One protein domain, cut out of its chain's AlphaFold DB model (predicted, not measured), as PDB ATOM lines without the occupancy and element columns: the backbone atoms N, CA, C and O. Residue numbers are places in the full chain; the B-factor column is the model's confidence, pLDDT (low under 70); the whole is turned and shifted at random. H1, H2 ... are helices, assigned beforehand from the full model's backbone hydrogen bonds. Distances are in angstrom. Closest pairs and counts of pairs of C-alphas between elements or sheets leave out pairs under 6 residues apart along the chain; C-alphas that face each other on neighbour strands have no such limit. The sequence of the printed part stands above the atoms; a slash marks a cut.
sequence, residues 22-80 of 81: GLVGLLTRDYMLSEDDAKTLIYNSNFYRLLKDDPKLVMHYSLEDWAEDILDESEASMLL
ATOM      1  N   GLY A  22     108.369 149.015 177.422       95.50
ATOM      2  CA  GLY A  22     108.759 149.912 178.508       95.50
ATOM      3  C   GLY A  22     107.550 150.616 179.124       95.50
ATOM      4  O   GLY A  22     107.373 150.546 180.336       95.50
ATOM      5  N   LEU A  23     106.683 151.189 178.287       96.06
ATOM      6  CA  LEU A  23     105.447 151.839 178.730       96.06
ATOM      7  C   LEU A  23     104.470 150.872 179.388       96.06
ATOM      8  O   LEU A  23     103.933 151.196 180.438       96.06
ATOM      9  N   VAL A  24     104.280 149.668 178.838       97.38
ATOM     10  CA  VAL A  24     103.443 148.645 179.489       97.38
ATOM     11  C   VAL A  24     103.971 148.350 180.894       97.38
ATOM     12  O   VAL A  24     103.204 148.321 181.851       97.38
ATOM     13  N   GLY A  25     105.286 148.165 181.043       96.19
ATOM     14  CA  GLY A  25     105.909 147.946 182.350       96.19
ATOM     15  C   GLY A  25     105.712 149.113 183.324       96.19
ATOM     16  O   GLY A  25     105.483 148.886 184.506       96.19
ATOM     17  N   LEU A  26     105.777 150.347 182.831       95.69
ATOM     18  CA  LEU A  26     105.598 151.556 183.635       95.69
ATOM     19  C   LEU A  26     104.135 151.713 184.082       95.69
ATOM     20  O   LEU A  26     103.866 151.810 185.274       95.69
ATOM     21  N   LEU A  27     103.184 151.613 183.150       95.25
ATOM     22  CA  LEU A  27     101.743 151.687 183.420       95.25
ATOM     23  C   LEU A  27     101.258 150.584 184.373       95.25
ATOM     24  O   LEU A  27     100.451 150.832 185.265       95.25
ATOM     25  N   THR A  28     101.779 149.366 184.230       95.56
ATOM     26  CA  THR A  28     101.420 148.255 185.126       95.56
ATOM     27  C   THR A  28     102.016 148.411 186.527       95.56
ATOM     28  O   THR A  28     101.351 148.098 187.514       95.56
ATOM     29  N   ARG A  29     103.260 148.897 186.642       95.00
ATOM     30  CA  ARG A  29     103.967 149.016 187.926       95.00
ATOM     31  C   ARG A  29     103.546 150.248 188.721       95.00
ATOM     32  O   ARG A  29     103.280 150.128 189.913       95.00
ATOM     33  N   ASP A  30     103.518 151.406 188.070       93.38
ATOM     34  CA  ASP A  30     103.406 152.703 188.745       93.38
ATOM     35  C   ASP A  30     101.947 153.173 188.820       93.38
ATOM     36  O   ASP A  30     101.563 153.830 189.784       93.38
ATOM     37  N   TYR A  31     101.114 152.750 187.863       87.56
ATOM     38  CA  TYR A  31      99.702 153.138 187.762       87.56
ATOM     39  C   TYR A  31      98.725 151.977 188.001       87.56
ATOM     40  O   TYR A  31      97.516 152.146 187.880       87.56
ATOM     41  N   MET A  32      99.238 150.796 188.372       90.69
ATOM     42  CA  MET A  32      98.454 149.600 188.722       90.69
ATOM     43  C   MET A  32      97.455 149.142 187.643       90.69
ATOM     44  O   MET A  32      96.462 148.481 187.954       90.69
ATOM     45  N   LEU A  33      97.713 149.461 186.373       91.56
ATOM     46  CA  LEU A  33      96.901 148.980 185.258       91.56
ATOM     47  C   LEU A  33      97.156 147.494 184.996       91.56
ATOM     48  O   LEU A  33      98.260 146.984 185.209       91.56
ATOM     49  N   SER A  34      96.147 146.790 184.480       95.50
ATOM     50  CA  SER A  34      96.379 145.454 183.932       95.50
ATOM     51  C   SER A  34      97.252 145.546 182.675       95.50
ATOM     52  O   SER A  34      97.302 146.579 182.004       95.50
ATOM     53  N   GLU A  35      97.957 144.465 182.328       94.31
ATOM     54  CA  GLU A  35      98.785 144.455 181.114       94.31
ATOM     55  C   GLU A  35      97.944 144.702 179.847       94.31
ATOM     56  O   GLU A  35      98.404 145.370 178.918       94.31
ATOM     57  N   ASP A  36      96.710 144.194 179.817       95.00
ATOM     58  CA  ASP A  36      95.796 144.344 178.682       95.00
ATOM     59  C   ASP A  36      95.234 145.768 178.579       95.00
ATOM     60  O   ASP A  36      95.186 146.323 177.477       95.00
ATOM     61  N   ASP A  37      94.902 146.400 179.707       93.06
ATOM     62  CA  ASP A  37      94.469 147.804 179.732       93.06
ATOM     63  C   ASP A  37      95.616 148.732 179.329       93.06
ATOM     64  O   ASP A  37      95.447 149.586 178.460       93.06
ATOM     65  N   ALA A  38      96.819 148.510 179.869       94.75
ATOM     66  CA  ALA A  38      98.008 149.280 179.514       94.75
ATOM     67  C   ALA A  38      98.309 149.195 178.009       94.75
ATOM     68  O   ALA A  38      98.548 150.212 177.358       94.75
ATOM     69  N   LYS A  39      98.251 147.991 177.423       95.19
ATOM     70  CA  LYS A  39      98.394 147.810 175.969       95.19
ATOM     71  C   LYS A  39      97.316 148.563 175.202       95.19
ATOM     72  O   LYS A  39      97.633 149.216 174.211       95.19
ATOM     73  N   THR A  40      96.064 148.464 175.640       94.69
ATOM     74  CA  THR A  40      94.929 149.114 174.978       94.69
ATOM     75  C   THR A  40      95.096 150.632 174.968       94.69
ATOM     76  O   THR A  40      94.967 151.242 173.907       94.69
ATOM     77  N   LEU A  41      95.466 151.228 176.103       94.62
ATOM     78  CA  LEU A  41      95.752 152.659 176.209       94.62
ATOM     79  C   LEU A  41      96.894 153.077 175.285       94.62
ATOM     80  O   LEU A  41      96.727 153.972 174.459       94.62
ATOM     81  N   ILE A  42      98.027 152.368 175.338       95.19
ATOM     82  CA  ILE A  42      99.173 152.682 174.482       95.19
ATOM     83  C   ILE A  42      98.777 152.600 173.005       95.19
ATOM     84  O   ILE A  42      99.066 153.526 172.254       95.19
ATOM     85  N   TYR A  43      98.096 151.542 172.564       94.00
ATOM     86  CA  TYR A  43      97.750 151.375 171.149       94.00
ATOM     87  C   TYR A  43      96.733 152.392 170.625       94.00
ATOM     88  O   TYR A  43      96.714 152.641 169.418       94.00
ATOM     89  N   ASN A  44      95.939 152.994 171.509       93.06
ATOM     90  CA  ASN A  44      94.965 154.024 171.154       93.06
ATOM     91  C   ASN A  44      95.496 155.459 171.328       93.06
ATOM     92  O   ASN A  44      94.816 156.399 170.926       93.06
ATOM     93  N   SER A  45      96.703 155.629 171.871       94.00
ATOM     94  CA  SER A  45      97.299 156.937 172.168       94.00
ATOM     95  C   SER A  45      97.974 157.630 170.980       94.00
ATOM     96  O   SER A  45      98.367 156.997 169.985       94.00
ATOM     97  N   ASN A  46      98.221 158.937 171.119       93.44
ATOM     98  CA  ASN A  46      99.056 159.675 170.167       93.44
ATOM     99  C   ASN A  46     100.511 159.200 170.165       93.44
ATOM    100  O   ASN A  46     101.127 159.194 169.095       93.44
ATOM    101  N   PHE A  47     101.042 158.725 171.298       95.06
ATOM    102  CA  PHE A  47     102.367 158.102 171.360       95.06
ATOM    103  C   PHE A  47     102.518 157.015 170.290       95.06
ATOM    104  O   PHE A  47     103.475 157.025 169.514       95.06
ATOM    105  N   TYR A  48     101.559 156.085 170.194       93.44
ATOM    106  CA  TYR A  48     101.674 154.956 169.265       93.44
ATOM    107  C   TYR A  48     101.515 155.374 167.801       93.44
ATOM    108  O   TYR A  48     102.124 154.768 166.914       93.44
ATOM    109  N   ARG A  49     100.751 156.440 167.535       93.12
ATOM    110  CA  ARG A  49     100.690 157.065 166.205       93.12
ATOM    111  C   ARG A  49     102.030 157.702 165.836       93.12
ATOM    112  O   ARG A  49     102.601 157.368 164.800       93.12
ATOM    113  N   LEU A  50     102.576 158.541 166.714       92.62
ATOM    114  CA  LEU A  50     103.855 159.221 166.503       92.62
ATOM    115  C   LEU A  50     105.020 158.239 166.394       92.62
ATOM    116  O   LEU A  50     105.909 158.436 165.577       92.62
ATOM    117  N   LEU A  51     104.998 157.134 167.132       91.44
ATOM    118  CA  LEU A  51     106.023 156.096 167.047       91.44
ATOM    119  C   LEU A  51     106.117 155.469 165.647       91.44
ATOM    120  O   LEU A  51     107.204 155.073 165.216       91.44
ATOM    121  N   LYS A  52     104.994 155.388 164.926       87.50
ATOM    122  CA  LYS A  52     104.944 154.888 163.546       87.50
ATOM    123  C   LYS A  52     105.366 155.951 162.538       87.50
ATOM    124  O   LYS A  52     106.137 155.641 161.623       87.50
ATOM    125  N   ASP A  53     104.883 157.174 162.728       88.44
ATOM    126  CA  ASP A  53     105.038 158.264 161.766       88.44
ATOM    127  C   ASP A  53     106.401 158.968 161.904       88.44
ATOM    128  O   ASP A  53     107.133 159.110 160.922       88.44
ATOM    129  N   ASP A  54     106.791 159.325 163.131       87.75
ATOM    130  CA  ASP A  54     108.072 159.946 163.474       87.75
ATOM    131  C   ASP A  54     108.654 159.418 164.809       87.75
ATOM    132  O   ASP A  54     108.578 160.070 165.857       87.75
ATOM    133  N   PRO A  55     109.325 158.250 164.795       86.88
ATOM    134  CA  PRO A  55     109.933 157.678 165.994       86.88
ATOM    135  C   PRO A  55     111.052 158.540 166.592       86.88
ATOM    136  O   PRO A  55     111.453 158.295 167.728       86.88
ATOM    137  N   LYS A  56     111.598 159.529 165.863       87.44
ATOM    138  CA  LYS A  56     112.599 160.437 166.441       87.44
ATOM    139  C   LYS A  56     111.956 161.378 167.443       87.44
ATOM    140  O   LYS A  56     112.547 161.590 168.494       87.44
ATOM    141  N   LEU A  57     110.758 161.874 167.136       86.88
ATOM    142  CA  LEU A  57     109.995 162.720 168.047       86.88
ATOM    143  C   LEU A  57     109.707 161.995 169.363       86.88
ATOM    144  O   LEU A  57     109.932 162.550 170.430       86.88
ATOM    145  N   VAL A  58     109.316 160.722 169.286       90.25
ATOM    146  CA  VAL A  58     109.072 159.893 170.473       90.25
ATOM    147  C   VAL A  58     110.312 159.765 171.357       90.25
ATOM    148  O   VAL A  58     110.207 159.843 172.575       90.25
ATOM    149  N   MET A  59     111.495 159.618 170.754       88.81
ATOM    150  CA  MET A  59     112.761 159.488 171.486       88.81
ATOM    151  C   MET A  59     113.265 160.792 172.124       88.81
ATOM    152  O   MET A  59     114.267 160.749 172.836       88.81
ATOM    153  N   HIS A  60     112.638 161.942 171.852       91.81
ATOM    154  CA  HIS A  60     113.009 163.205 172.498       91.81
ATOM    155  C   HIS A  60     112.467 163.334 173.927       91.81
ATOM    156  O   HIS A  60     112.989 164.157 174.676       91.81
ATOM    157  N   TYR A  61     111.481 162.516 174.297       90.69
ATOM    158  CA  TYR A  61     110.834 162.521 175.608       90.69
ATOM    159  C   TYR A  61     111.124 161.226 176.373       90.69
ATOM    160  O   TYR A  61     111.524 160.212 175.784       90.69
ATOM    161  N   SER A  62     110.953 161.266 177.694       94.44
ATOM    162  CA  SER A  62     111.094 160.088 178.552       94.44
ATOM    163  C   SER A  62     109.874 159.163 178.437       94.44
ATOM    164  O   SER A  62     108.858 159.521 177.842       94.44
ATOM    165  N   LEU A  63     109.973 157.934 178.957       93.62
ATOM    166  CA  LEU A  63     108.811 157.034 178.969       93.62
ATOM    167  C   LEU A  63     107.777 157.481 180.002       93.62
ATOM    168  O   LEU A  63     106.599 157.198 179.836       93.62
ATOM    169  N   GLU A  64     108.232 158.156 181.051       95.00
ATOM    170  CA  GLU A  64     107.425 158.759 182.098       95.00
ATOM    171  C   GLU A  64     106.539 159.868 181.514       95.00
ATOM    172  O   GLU A  64     105.325 159.793 181.680       95.00
ATOM    173  N   ASP A  65     107.114 160.792 180.731       95.25
ATOM    174  CA  ASP A  65     106.352 161.861 180.055       95.25
ATOM    175  C   ASP A  65     105.254 161.266 179.159       95.25
ATOM    176  O   ASP A  65     104.098 161.674 179.193       95.25
ATOM    177  N   TRP A  66     105.599 160.232 178.381       95.75
ATOM    178  CA  TRP A  66     104.625 159.553 177.531       95.75
ATOM    179  C   TRP A  66     103.563 158.791 178.323       95.75
ATOM    180  O   TRP A  66     102.446 158.645 177.841       95.75
ATOM    181  N   ALA A  67     103.894 158.260 179.499       94.88
ATOM    182  CA  ALA A  67     102.918 157.582 180.339       94.88
ATOM    183  C   ALA A  67     101.884 158.568 180.894       94.88
ATOM    184  O   ALA A  67     100.700 158.245 180.878       94.88
ATOM    185  N   GLU A  68     102.323 159.751 181.327       94.38
ATOM    186  CA  GLU A  68     101.439 160.835 181.768       94.38
ATOM    187  C   GLU A  68     100.524 161.295 180.622       94.38
ATOM    188  O   GLU A  68      99.304 161.234 180.768       94.38
ATOM    189  N   ASP A  69     101.079 161.596 179.441       94.56
ATOM    190  CA  ASP A  69     100.294 161.995 178.260       94.56
ATOM    191  C   ASP A  69      99.221 160.950 177.887       94.56
ATOM    192  O   ASP A  69      98.080 161.291 177.580       94.56
ATOM    193  N   ILE A  70      99.563 159.655 177.922       94.75
ATOM    194  CA  ILE A  70      98.625 158.563 177.606       94.75
ATOM    195  C   ILE A  70      97.460 158.511 178.606       94.75
ATOM    196  O   ILE A  70      96.325 158.209 178.222       94.75
ATOM    197  N   LEU A  71      97.734 158.756 179.886       93.00
ATOM    198  CA  LEU A  71      96.716 158.746 180.934       93.00
ATOM    199  C   LEU A  71      95.809 159.973 180.822       93.00
ATOM    200  O   LEU A  71      94.587 159.816 180.835       93.00
ATOM    201  N   ASP A  72      96.384 161.151 180.595       92.81
ATOM    202  CA  ASP A  72      95.638 162.395 180.396       92.81
ATOM    203  C   ASP A  72      94.722 162.314 179.160       92.81
ATOM    204  O   ASP A  72      93.552 162.710 179.210       92.81
ATOM    205  N   GLU A  73      95.202 161.726 178.056       89.12
ATOM    206  CA  GLU A  73      94.394 161.449 176.857       89.12
ATOM    207  C   GLU A  73      93.189 160.543 177.163       89.12
ATOM    208  O   GLU A  73      92.082 160.749 176.642       89.12
ATOM    209  N   SER A  74      93.397 159.536 178.013       83.75
ATOM    210  CA  SER A  74      92.353 158.606 178.439       83.75
ATOM    211  C   SER A  74      91.302 159.292 179.311       83.75
ATOM    212  O   SER A  74      90.105 159.131 179.066       83.75
ATOM    213  N   GLU A  75      91.714 160.086 180.301       78.25
ATOM    214  CA  GLU A  75      90.790 160.816 181.177       78.25
ATOM    215  C   GLU A  75      89.973 161.858 180.405       78.25
ATOM    216  O   GLU A  75      88.749 161.931 180.551       78.25
ATOM    217  N   ALA A  76      90.620 162.609 179.508       68.81
ATOM    218  CA  ALA A  76      89.942 163.560 178.633       68.81
ATOM    219  C   ALA A  76      88.886 162.875 177.746       68.81
ATOM    220  O   ALA A  76      87.808 163.429 177.519       68.81
ATOM    221  N   SER A  77      89.164 161.653 177.283       64.56
ATOM    222  CA  SER A  77      88.220 160.859 176.487       64.56
ATOM    223  C   SER A  77      87.005 160.391 177.298       64.56
ATOM    224  O   SER A  77      85.908 160.312 176.747       64.56
ATOM    225  N   MET A  78      87.169 160.115 178.598       64.25
ATOM    226  CA  MET A  78      86.067 159.718 179.488       64.25
ATOM    227  C   MET A  78      85.161 160.890 179.880       64.25
ATOM    228  O   MET A  78      83.967 160.689 180.066       64.25
ATOM    229  N   LEU A  79      85.696 162.111 179.979       58.34
ATOM    230  CA  LEU A  79      84.910 163.315 180.293       58.34
ATOM    231  C   LEU A  79      84.011 163.788 179.138       58.34
ATOM    232  O   LEU A  79      83.121 164.613 179.348       58.34
ATOM    233  N   LEU A  80      84.255 163.299 177.920       57.16
ATOM    234  CA  LEU A  80      83.482 163.626 176.719       57.16
ATOM    235  C   LEU A  80      82.370 162.602 176.407       57.16
ATOM    236  O   LEU A  80      81.692 162.754 175.388       57.16
TER     237      LEU A  80
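This is residues 22 to 80 of the 81 residues of an uncharacterized protein of Bacillus sp. CBEL-1 (UniProt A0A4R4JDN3). A long last helix, H5, crosses three shorter helices, H1, H2 and H3, and its far end, residues 75 to 80 with 75 to 79 in H5, sticks out free of the rest. The fourth helix, H4, is a short turn that packs on H3 alone, far from H1 and H2. The printed part has 59 residues with five named helices, H1 to H5 in order along the chain, and no named strand; its class is all helix. It is compact, with a radius of gyration of the C-alphas of 11.1 A, and spans 28 by 27 by 17 A.

H1 is residues 22 to 30, beginning at C-alpha 22 (108.759, 149.912, 178.508) and 11.9 A long from first to last C-alpha. H2, residues 35 to 44, measures 14.3 A. H3, residues 46 to 53, measures 10.4 A. H4, residues 55 to 58, measures 5.1 A. H5, residues 63 to 79, is the longest at 24.7 A, from C-alpha 63 at (108.811, 157.034, 178.969) to C-alpha 79 at (84.910, 163.315, 180.293).

H5 is the hub, touching three other helices, each with a part of its length alone. With residues 63 to 67 it touches H1; the closest C-alphas, of Leu 23 and Leu 63, are 6.2 A apart. Those two helices run the same way at a steep tilt of 69.8 degrees, only just short of about perpendicular. With residues 66 to 70 H5 only just touches H3, with 3 pairs of C-alphas within 8 A, the closest being Phe 47 and Trp 66 at 6.7 A; they run opposite ways at a steep tilt of 59 degrees. With residues 70 to 74 it touches H2, about perpendicular at 80 degrees; the closest C-alphas, of Ile 42 and Ile 70, are 6.7 A apart. H1 touches H2, the C-alphas of Val 24 and Ala 38 being closest at 5.5 A, with a steep tilt of 53 degrees, opposite ways. H2 and H3 are close but not clearly touching, with the closest C-alphas, of Ile 42 and Tyr 48, 6.2 A apart. H3 touches H4, closest at the C-alphas of Leu 51 and Val 58, 6.0 A. H4 is apart from H1 and H2, and only just apart from H5, at 8.3 A; H1 and H3 are apart too. The helix packing is mostly crossed, with 0 of 4 tilts shallow. Every O i to N i+4 pair is within hydrogen-bond range in H1, H2 and H5, and 3 of 4 in H3; H4 is too short for such a pair, and its single O i to N i+3 pair is not within range.

The two C-alphas farthest apart are those of Lys 56 and Leu 79, at 31.1 A. The printed part has no cut, and its four links are tight. Mean pLDDT of the printed part is 90.0; residues 76 to 80 are under 70.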